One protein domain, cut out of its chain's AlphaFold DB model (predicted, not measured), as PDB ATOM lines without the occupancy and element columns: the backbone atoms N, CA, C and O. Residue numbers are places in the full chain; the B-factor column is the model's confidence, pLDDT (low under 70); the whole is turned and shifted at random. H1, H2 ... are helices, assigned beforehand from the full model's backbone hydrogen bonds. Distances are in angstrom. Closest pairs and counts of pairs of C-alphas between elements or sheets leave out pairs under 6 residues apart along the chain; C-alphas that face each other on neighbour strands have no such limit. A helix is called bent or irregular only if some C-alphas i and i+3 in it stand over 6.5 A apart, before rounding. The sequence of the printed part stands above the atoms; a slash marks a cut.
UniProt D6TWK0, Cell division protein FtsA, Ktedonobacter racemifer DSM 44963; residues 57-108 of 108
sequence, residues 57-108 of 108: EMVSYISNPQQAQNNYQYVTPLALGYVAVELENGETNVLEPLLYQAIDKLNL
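This is residues 57 to 108 of the 108 residues of the protein "Cell division protein FtsA" of Ktedonobacter racemifer DSM 44963 (UniProt D6TWK0). Two helices make a loose V, H1 and H2, narrowing toward the link of residues 89 to 94 and open at the other end. A long stretch with no named element, residues 57 to 71, starts in the open mouth of the V and loops round to the beginning of H1, the longer helix. The printed part has 52 residues with two named helices, H1 then H2 along the chain, and no named strand; the class is all helix. It is only just compact, close to loose, with a radius of gyration of the C-alphas of 11.7 A, and its C-alphas span 32 by 27 by 16 A along the three main axes.

The printed part begins at Glu 57, with its C-alpha at (284.761, 275.631, 232.893), and residues 57 to 71 belong to no named element. H1 holds residues 72 to 88, 25.8 A from first to last C-alpha, and starts at C-alpha 72 at (291.195, 268.104, 235.219). H1 is irregular, but only just: C-alphas 73 and 76 are 6.9 A apart. H2 holds residues 95 to 106, 16.2 A long, and ends at C-alpha 106 at (280.825, 271.525, 223.838).

H1 and H2 are close but not clearly touching; their closest C-alphas, those of Val 83 and Leu 95, are 7.6 A apart. They run opposite ways at a shallow tilt of 35.0 degrees, only just short of steep. Every O i to N i+4 pair in H2 is within hydrogen-bond range, and 11 of 13 are in H1.

The two C-alphas farthest apart, those of Asn 70 and Thr 92, are 32.2 A apart. The printed part has no cut, and the link from H1 to H2 is short, with 6 residues. The mean pLDDT of the printed part is 72.6; residues 59 to 71 and 107 to 108 are under 70.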
ATOM      1  N   GLU A  57     285.675 274.576 233.345       70.50
ATOM      2  CA  GLU A  57     284.761 275.631 232.893       70.50
ATOM      3  C   GLU A  57     283.727 275.162 231.851       70.50
ATOM      4  O   GLU A  57     282.642 275.743 231.763       70.50
ATOM      5  N   MET A  58     284.024 274.093 231.101       71.12
ATOM      6  CA  MET A  58     283.135 273.518 230.081       71.12
ATOM      7  C   MET A  58     281.997 272.681 230.687       71.12
ATOM      8  O   MET A  58     281.039 272.366 229.992       71.12
ATOM      9  N   VAL A  59     282.082 272.343 231.979       66.56
ATOM     10  CA  VAL A  59     281.107 271.516 232.718       66.56
ATOM     11  C   VAL A  59     280.572 272.260 233.950       66.56
ATOM     12  O   VAL A  59     280.429 271.704 235.036       66.56
ATOM     13  N   SER A  60     280.288 273.553 233.777       57.69
ATOM     14  CA  SER A  60     280.137 274.599 234.807       57.69
ATOM     15  C   SER A  60     279.061 274.383 235.890       57.69
ATOM     16  O   SER A  60     278.934 275.218 236.783       57.69
ATOM     17  N   TYR A  61     278.306 273.285 235.857       58.06
ATOM     18  CA  TYR A  61     277.230 272.966 236.805       58.06
ATOM     19  C   TYR A  61     277.739 272.570 238.199       58.06
ATOM     20  O   TYR A  61     276.978 272.564 239.162       58.06
ATOM     21  N   ILE A  62     279.037 272.275 238.324       53.16
ATOM     22  CA  ILE A  62     279.645 271.735 239.542       53.16
ATOM     23  C   ILE A  62     280.894 272.543 239.862       53.16
ATOM     24  O   ILE A  62     282.024 272.080 239.728       53.16
ATOM     25  N   SER A  63     280.719 273.808 240.233       50.59
ATOM     26  CA  SER A  63     281.855 274.582 240.724       50.59
ATOM     27  C   SER A  63     281.498 275.378 241.967       50.59
ATOM     28  O   SER A  63     280.654 276.267 241.952       50.59
ATOM     29  N   ASN A  64     282.215 275.077 243.053       49.09
ATOM     30  CA  ASN A  64     282.643 276.118 243.969       49.09
ATOM     31  C   ASN A  64     283.798 276.862 243.261       49.09
ATOM     32  O   ASN A  64     284.856 276.256 243.046       49.09
ATOM     33  N   PRO A  65     283.630 278.142 242.880       48.94
ATOM     34  CA  PRO A  65     284.627 278.890 242.110       48.94
ATOM     35  C   PRO A  65     286.010 278.949 242.777       48.94
ATOM     36  O   PRO A  65     287.010 279.161 242.095       48.94
ATOM     37  N   GLN A  66     286.089 278.747 244.099       52.12
ATOM     38  CA  GLN A  66     287.345 278.819 244.849       52.12
ATOM     39  C   GLN A  66     288.207 277.540 244.799       52.12
ATOM     40  O   GLN A  66     289.380 277.612 245.155       52.12
ATOM     41  N   GLN A  67     287.686 276.388 244.351       51.66
ATOM     42  CA  GLN A  67     288.438 275.112 244.316       51.66
ATOM     43  C   GLN A  67     288.604 274.503 242.912       51.66
ATOM     44  O   GLN A  67     289.367 273.555 242.740       51.66
ATOM     45  N   ALA A  68     287.943 275.062 241.895       52.72
ATOM     46  CA  ALA A  68     287.944 274.547 240.523       52.72
ATOM     47  C   ALA A  68     289.141 275.007 239.663       52.72
ATOM     48  O   ALA A  68     289.154 274.781 238.453       52.72
ATOM     49  N   GLN A  69     290.150 275.661 240.253       52.50
ATOM     50  CA  GLN A  69     291.302 276.136 239.491       52.50
ATOM     51  C   GLN A  69     292.124 274.952 238.953       52.50
ATOM     52  O   GLN A  69     292.846 274.277 239.684       52.50
ATOM     53  N   ASN A  70     292.032 274.747 237.637       55.59
ATOM     54  CA  ASN A  70     292.994 274.026 236.795       55.59
ATOM     55  C   ASN A  70     293.149 272.515 236.998       55.59
ATOM     56  O   ASN A  70     294.133 271.951 236.520       55.59
ATOM     57  N   ASN A  71     292.214 271.835 237.662       68.31
ATOM     58  CA  ASN A  71     292.441 270.439 238.014       68.31
ATOM     59  C   ASN A  71     291.479 269.474 237.308       68.31
ATOM     60  O   ASN A  71     290.437 269.084 237.839       68.31
ATOM     61  N   TYR A  72     291.873 269.073 236.094       70.88
ATOM     62  CA  TYR A  72     291.195 268.104 235.219       70.88
ATOM     63  C   TYR A  72     290.778 266.808 235.932       70.88
ATOM     64  O   TYR A  72     289.798 266.170 235.546       70.88
ATOM     65  N   GLN A  73     291.483 266.441 237.009       74.25
ATOM     66  CA  GLN A  73     291.181 265.266 237.820       74.25
ATOM     67  C   GLN A  73     289.814 265.325 238.514       74.25
ATOM     68  O   GLN A  73     289.273 264.278 238.857       74.25
ATOM     69  N   TYR A  74     289.248 266.520 238.718       72.88
ATOM     70  CA  TYR A  74     287.969 266.672 239.410       72.88
ATOM     71  C   TYR A  74     286.754 266.633 238.484       72.88
ATOM     72  O   TYR A  74     285.659 266.396 238.974       72.88
ATOM     73  N   VAL A  75     286.921 266.779 237.164       76.81
ATOM     74  CA  VAL A  75     285.797 266.816 236.205       76.81
ATOM     75  C   VAL A  75     284.904 265.574 236.331       76.81
ATOM     76  O   VAL A  75     283.699 265.696 236.522       76.81
ATOM     77  N   THR A  76     285.494 264.378 236.296       81.62
ATOM     78  CA  THR A  76     284.758 263.108 236.394       81.62
ATOM     79  C   THR A  76     284.109 262.870 237.765       81.62
ATOM     80  O   THR A  76     282.907 262.612 237.797       81.62
ATOM     81  N   PRO A  77     284.826 262.946 238.909       79.88
ATOM     82  CA  PRO A  77     284.199 262.714 240.211       79.88
ATOM     83  C   PRO A  77     283.156 263.781 240.570       79.88
ATOM     84  O   PRO A  77     282.155 263.439 241.192       79.88
ATOM     85  N   LEU A  78     283.340 265.038 240.148       78.25
ATOM     86  CA  LEU A  78     282.314 266.069 240.307       78.25
ATOM     87  C   LEU A  78     281.056 265.687 239.525       78.25
ATOM     88  O   LEU A  78     279.991 265.623 240.132       78.25
ATOM     89  N   ALA A  79     281.183 265.351 238.233       78.38
ATOM     90  CA  ALA A  79     280.059 264.935 237.388       78.38
ATOM     91  C   ALA A  79     279.244 263.794 238.010       78.38
ATOM     92  O   ALA A  79     278.018 263.864 238.061       78.38
ATOM     93  N   LEU A  80     279.923 262.783 238.555       83.38
ATOM     94  CA  LEU A  80     279.263 261.679 239.253       83.38
ATOM     95  C   LEU A  80     278.555 262.129 240.539       83.38
ATOM     96  O   LEU A  80     277.448 261.670 240.809       83.38
ATOM     97  N   GLY A  81     279.159 263.034 241.315       83.31
ATOM     98  CA  GLY A  81     278.537 263.601 242.514       83.31
ATOM     99  C   GLY A  81     277.251 264.369 242.205       83.31
ATOM    100  O   GLY A  81     276.263 264.206 242.911       83.31
ATOM    101  N   TYR A  82     277.232 265.142 241.117       80.31
ATOM    102  CA  TYR A  82     276.020 265.818 240.650       80.31
ATOM    103  C   TYR A  82     274.925 264.817 240.267       80.31
ATOM    104  O   TYR A  82     273.801 264.933 240.743       80.31
ATOM    105  N   VAL A  83     275.262 263.787 239.478       84.12
ATOM    106  CA  VAL A  83     274.294 262.743 239.100       84.12
ATOM    107  C   VAL A  83     273.709 262.059 240.339       84.12
ATOM    108  O   VAL A  83     272.509 261.809 240.381       84.12
ATOM    109  N   ALA A  84     274.524 261.786 241.362       86.00
ATOM    110  CA  ALA A  84     274.047 261.193 242.610       86.00
ATOM    111  C   ALA A  84     273.041 262.096 243.348       86.00
ATOM    112  O   ALA A  84     272.006 261.602 243.788       86.00
ATOM    113  N   VAL A  85     273.310 263.405 243.434       84.00
ATOM    114  CA  VAL A  85     272.398 264.381 244.059       84.00
ATOM    115  C   VAL A  85     271.060 264.453 243.317       84.00
ATOM    116  O   VAL A  85     270.009 264.431 243.952       84.00
ATOM    117  N   GLU A  86     271.070 264.485 241.984       83.88
ATOM    118  CA  GLU A  86     269.826 264.537 241.200       83.88
ATOM    119  C   GLU A  86     268.996 263.252 241.330       83.88
ATOM    120  O   GLU A  86     267.770 263.305 241.461       83.88
ATOM    121  N   LEU A  87     269.652 262.089 241.393       86.00
ATOM    122  CA  LEU A  87     268.972 260.820 241.668       86.00
ATOM    123  C   LEU A  87     268.332 260.806 243.070       86.00
ATOM    124  O   LEU A  87     267.215 260.311 243.221       86.00
ATOM    125  N   GLU A  88     268.995 261.367 244.089       85.88
ATOM    126  CA  GLU A  88     268.424 261.517 245.440       85.88
ATOM    127  C   GLU A  88     267.221 262.471 245.471       85.88
ATOM    128  O   GLU A  88     266.271 262.240 246.223       85.88
ATOM    129  N   ASN A  89     267.208 263.491 244.609       85.00
ATOM    130  CA  ASN A  89     266.085 264.421 244.453       85.00
ATOM    131  C   ASN A  89     264.863 263.796 243.747       85.00
ATOM    132  O   ASN A  89     263.822 264.446 243.626       85.00
ATOM    133  N   GLY A  90     264.953 262.532 243.320       81.00
ATOM    134  CA  GLY A  90     263.857 261.788 242.704       81.00
ATOM    135  C   GLY A  90     263.777 261.924 241.182       81.00
ATOM    136  O   GLY A  90     262.784 261.486 240.592       81.00
ATOM    137  N   GLU A  91     264.797 262.487 240.526       78.31
ATOM    138  CA  GLU A  91     264.882 262.442 239.067       78.31
ATOM    139  C   GLU A  91     265.171 261.012 238.588       78.31
ATOM    140  O   GLU A  91     266.143 260.371 238.977       78.31
ATOM    141  N   THR A  92     264.319 260.494 237.703       74.19
ATOM    142  CA  THR A  92     264.432 259.124 237.166       74.19
ATOM    143  C   THR A  92     265.165 259.060 235.827       74.19
ATOM    144  O   THR A  92     265.561 257.977 235.402       74.19
ATOM    145  N   ASN A  93     265.378 260.205 235.174       82.00
ATOM    146  CA  ASN A  93     266.104 260.318 233.912       82.00
ATOM    147  C   ASN A  93     267.059 261.519 233.942       82.00
ATOM    148  O   ASN A  93     266.895 262.485 233.208       82.00
ATOM    149  N   VAL A  94     268.048 261.439 234.828       82.75
ATOM    150  CA  VAL A  94     269.072 262.478 235.022       82.75
ATOM    151  C   VAL A  94     270.028 262.558 233.825       82.75
ATOM    152  O   VAL A  94     270.537 263.620 233.479       82.75
ATOM    153  N   LEU A  95     270.301 261.425 233.170       82.38
ATOM    154  CA  LEU A  95     271.384 261.322 232.186       82.38
ATOM    155  C   LEU A  95     271.052 261.973 230.842       82.38
ATOM    156  O   LEU A  95     271.920 262.605 230.247       82.38
ATOM    157  N   GLU A  96     269.819 261.831 230.359       84.62
ATOM    158  CA  GLU A  96     269.403 262.392 229.072       84.62
ATOM    159  C   GLU A  96     269.475 263.935 229.020       84.62
ATOM    160  O   GLU A  96     270.158 264.460 228.134       84.62
ATOM    161  N   PRO A  97     268.870 264.699 229.953       80.69
ATOM    162  CA  PRO A  97     268.965 266.158 229.943       80.69
ATOM    163  C   PRO A  97     270.401 266.651 230.152       80.69
ATOM    164  O   PRO A  97     270.807 267.622 229.510       80.69
ATOM    165  N   LEU A  98     271.200 265.969 230.980       79.12
ATOM    166  CA  LEU A  98     272.614 266.313 231.160       79.12
ATOM    167  C   LEU A  98     273.447 266.071 229.905       79.12
ATOM    168  O   LEU A  98     274.338 266.865 229.606       79.12
ATOM    169  N   LEU A  99     273.153 265.009 229.156       78.75
ATOM    170  CA  LEU A  99     273.829 264.730 227.896       78.75
ATOM    171  C   LEU A  99     273.559 265.841 226.874       78.75
ATOM    172  O   LEU A  99     274.507 266.365 226.292       78.75
ATOM    173  N   TYR A 100     272.299 266.253 226.699       81.00
ATOM    174  CA  TYR A 100     271.957 267.357 225.794       81.00
ATOM    175  C   TYR A 100     272.635 268.670 226.192       81.00
ATOM    176  O   TYR A 100     273.163 269.382 225.338       81.00
ATOM    177  N   GLN A 101     272.672 268.977 227.487       76.44
ATOM    178  CA  GLN A 101     273.351 270.170 227.991       76.44
ATOM    179  C   GLN A 101     274.867 270.119 227.766       76.44
ATOM    180  O   GLN A 101     275.471 271.126 227.396       76.44
ATOM    181  N   ALA A 102     275.492 268.956 227.965       75.69
ATOM    182  CA  ALA A 102     276.915 268.778 227.701       75.69
ATOM    183  C   ALA A 102     277.234 268.971 226.211       75.69
ATOM    184  O   ALA A 102     278.203 269.652 225.884       75.69
ATOM    185  N   ILE A 103     276.404 268.431 225.315       77.44
ATOM    186  CA  ILE A 103     276.537 268.610 223.860       77.44
ATOM    187  C   ILE A 103     276.482 270.102 223.491       77.44
ATOM    188  O   ILE A 103     277.398 270.590 222.827       77.44
ATOM    189  N   ASP A 104     275.488 270.838 224.003       80.25
ATOM    190  CA  ASP A 104     275.327 272.282 223.763       80.25
ATOM    191  C   ASP A 104     276.565 273.083 224.208       80.25
ATOM    192  O   ASP A 104     277.117 273.888 223.457       80.25
ATOM    193  N   LYS A 105     277.093 272.798 225.405       71.94
ATOM    194  CA  LYS A 105     278.287 273.479 225.941       71.94
ATOM    195  C   LYS A 105     279.583 273.131 225.217       71.94
ATOM    196  O   LYS A 105     280.518 273.936 225.225       71.94
ATOM    197  N   LEU A 106     279.662 271.950 224.611       70.56
ATOM    198  CA  LEU A 106     280.825 271.525 223.838       70.56
ATOM    199  C   LEU A 106     280.832 272.104 222.410       70.56
ATOM    200  O   LEU A 106     281.860 271.980 221.733       70.56
ATOM    201  N   ASN A 107     279.769 272.820 222.005       67.88
ATOM    202  CA  ASN A 107     279.520 273.317 220.645       67.88
ATOM    203  C   ASN A 107     279.529 272.183 219.602       67.88
ATOM    204  O   ASN A 107     280.175 272.312 218.558       67.88
ATOM    205  N   LEU A 108     278.894 271.054 219.930       59.03
ATOM    206  CA  LEU A 108     278.778 269.878 219.063       59.03
ATOM    207  C   LEU A 108     277.522 269.916 218.188       59.03
ATOM    208  O   LEU A 108     276.478 270.401 218.671       59.03
TER     209      LEU A 108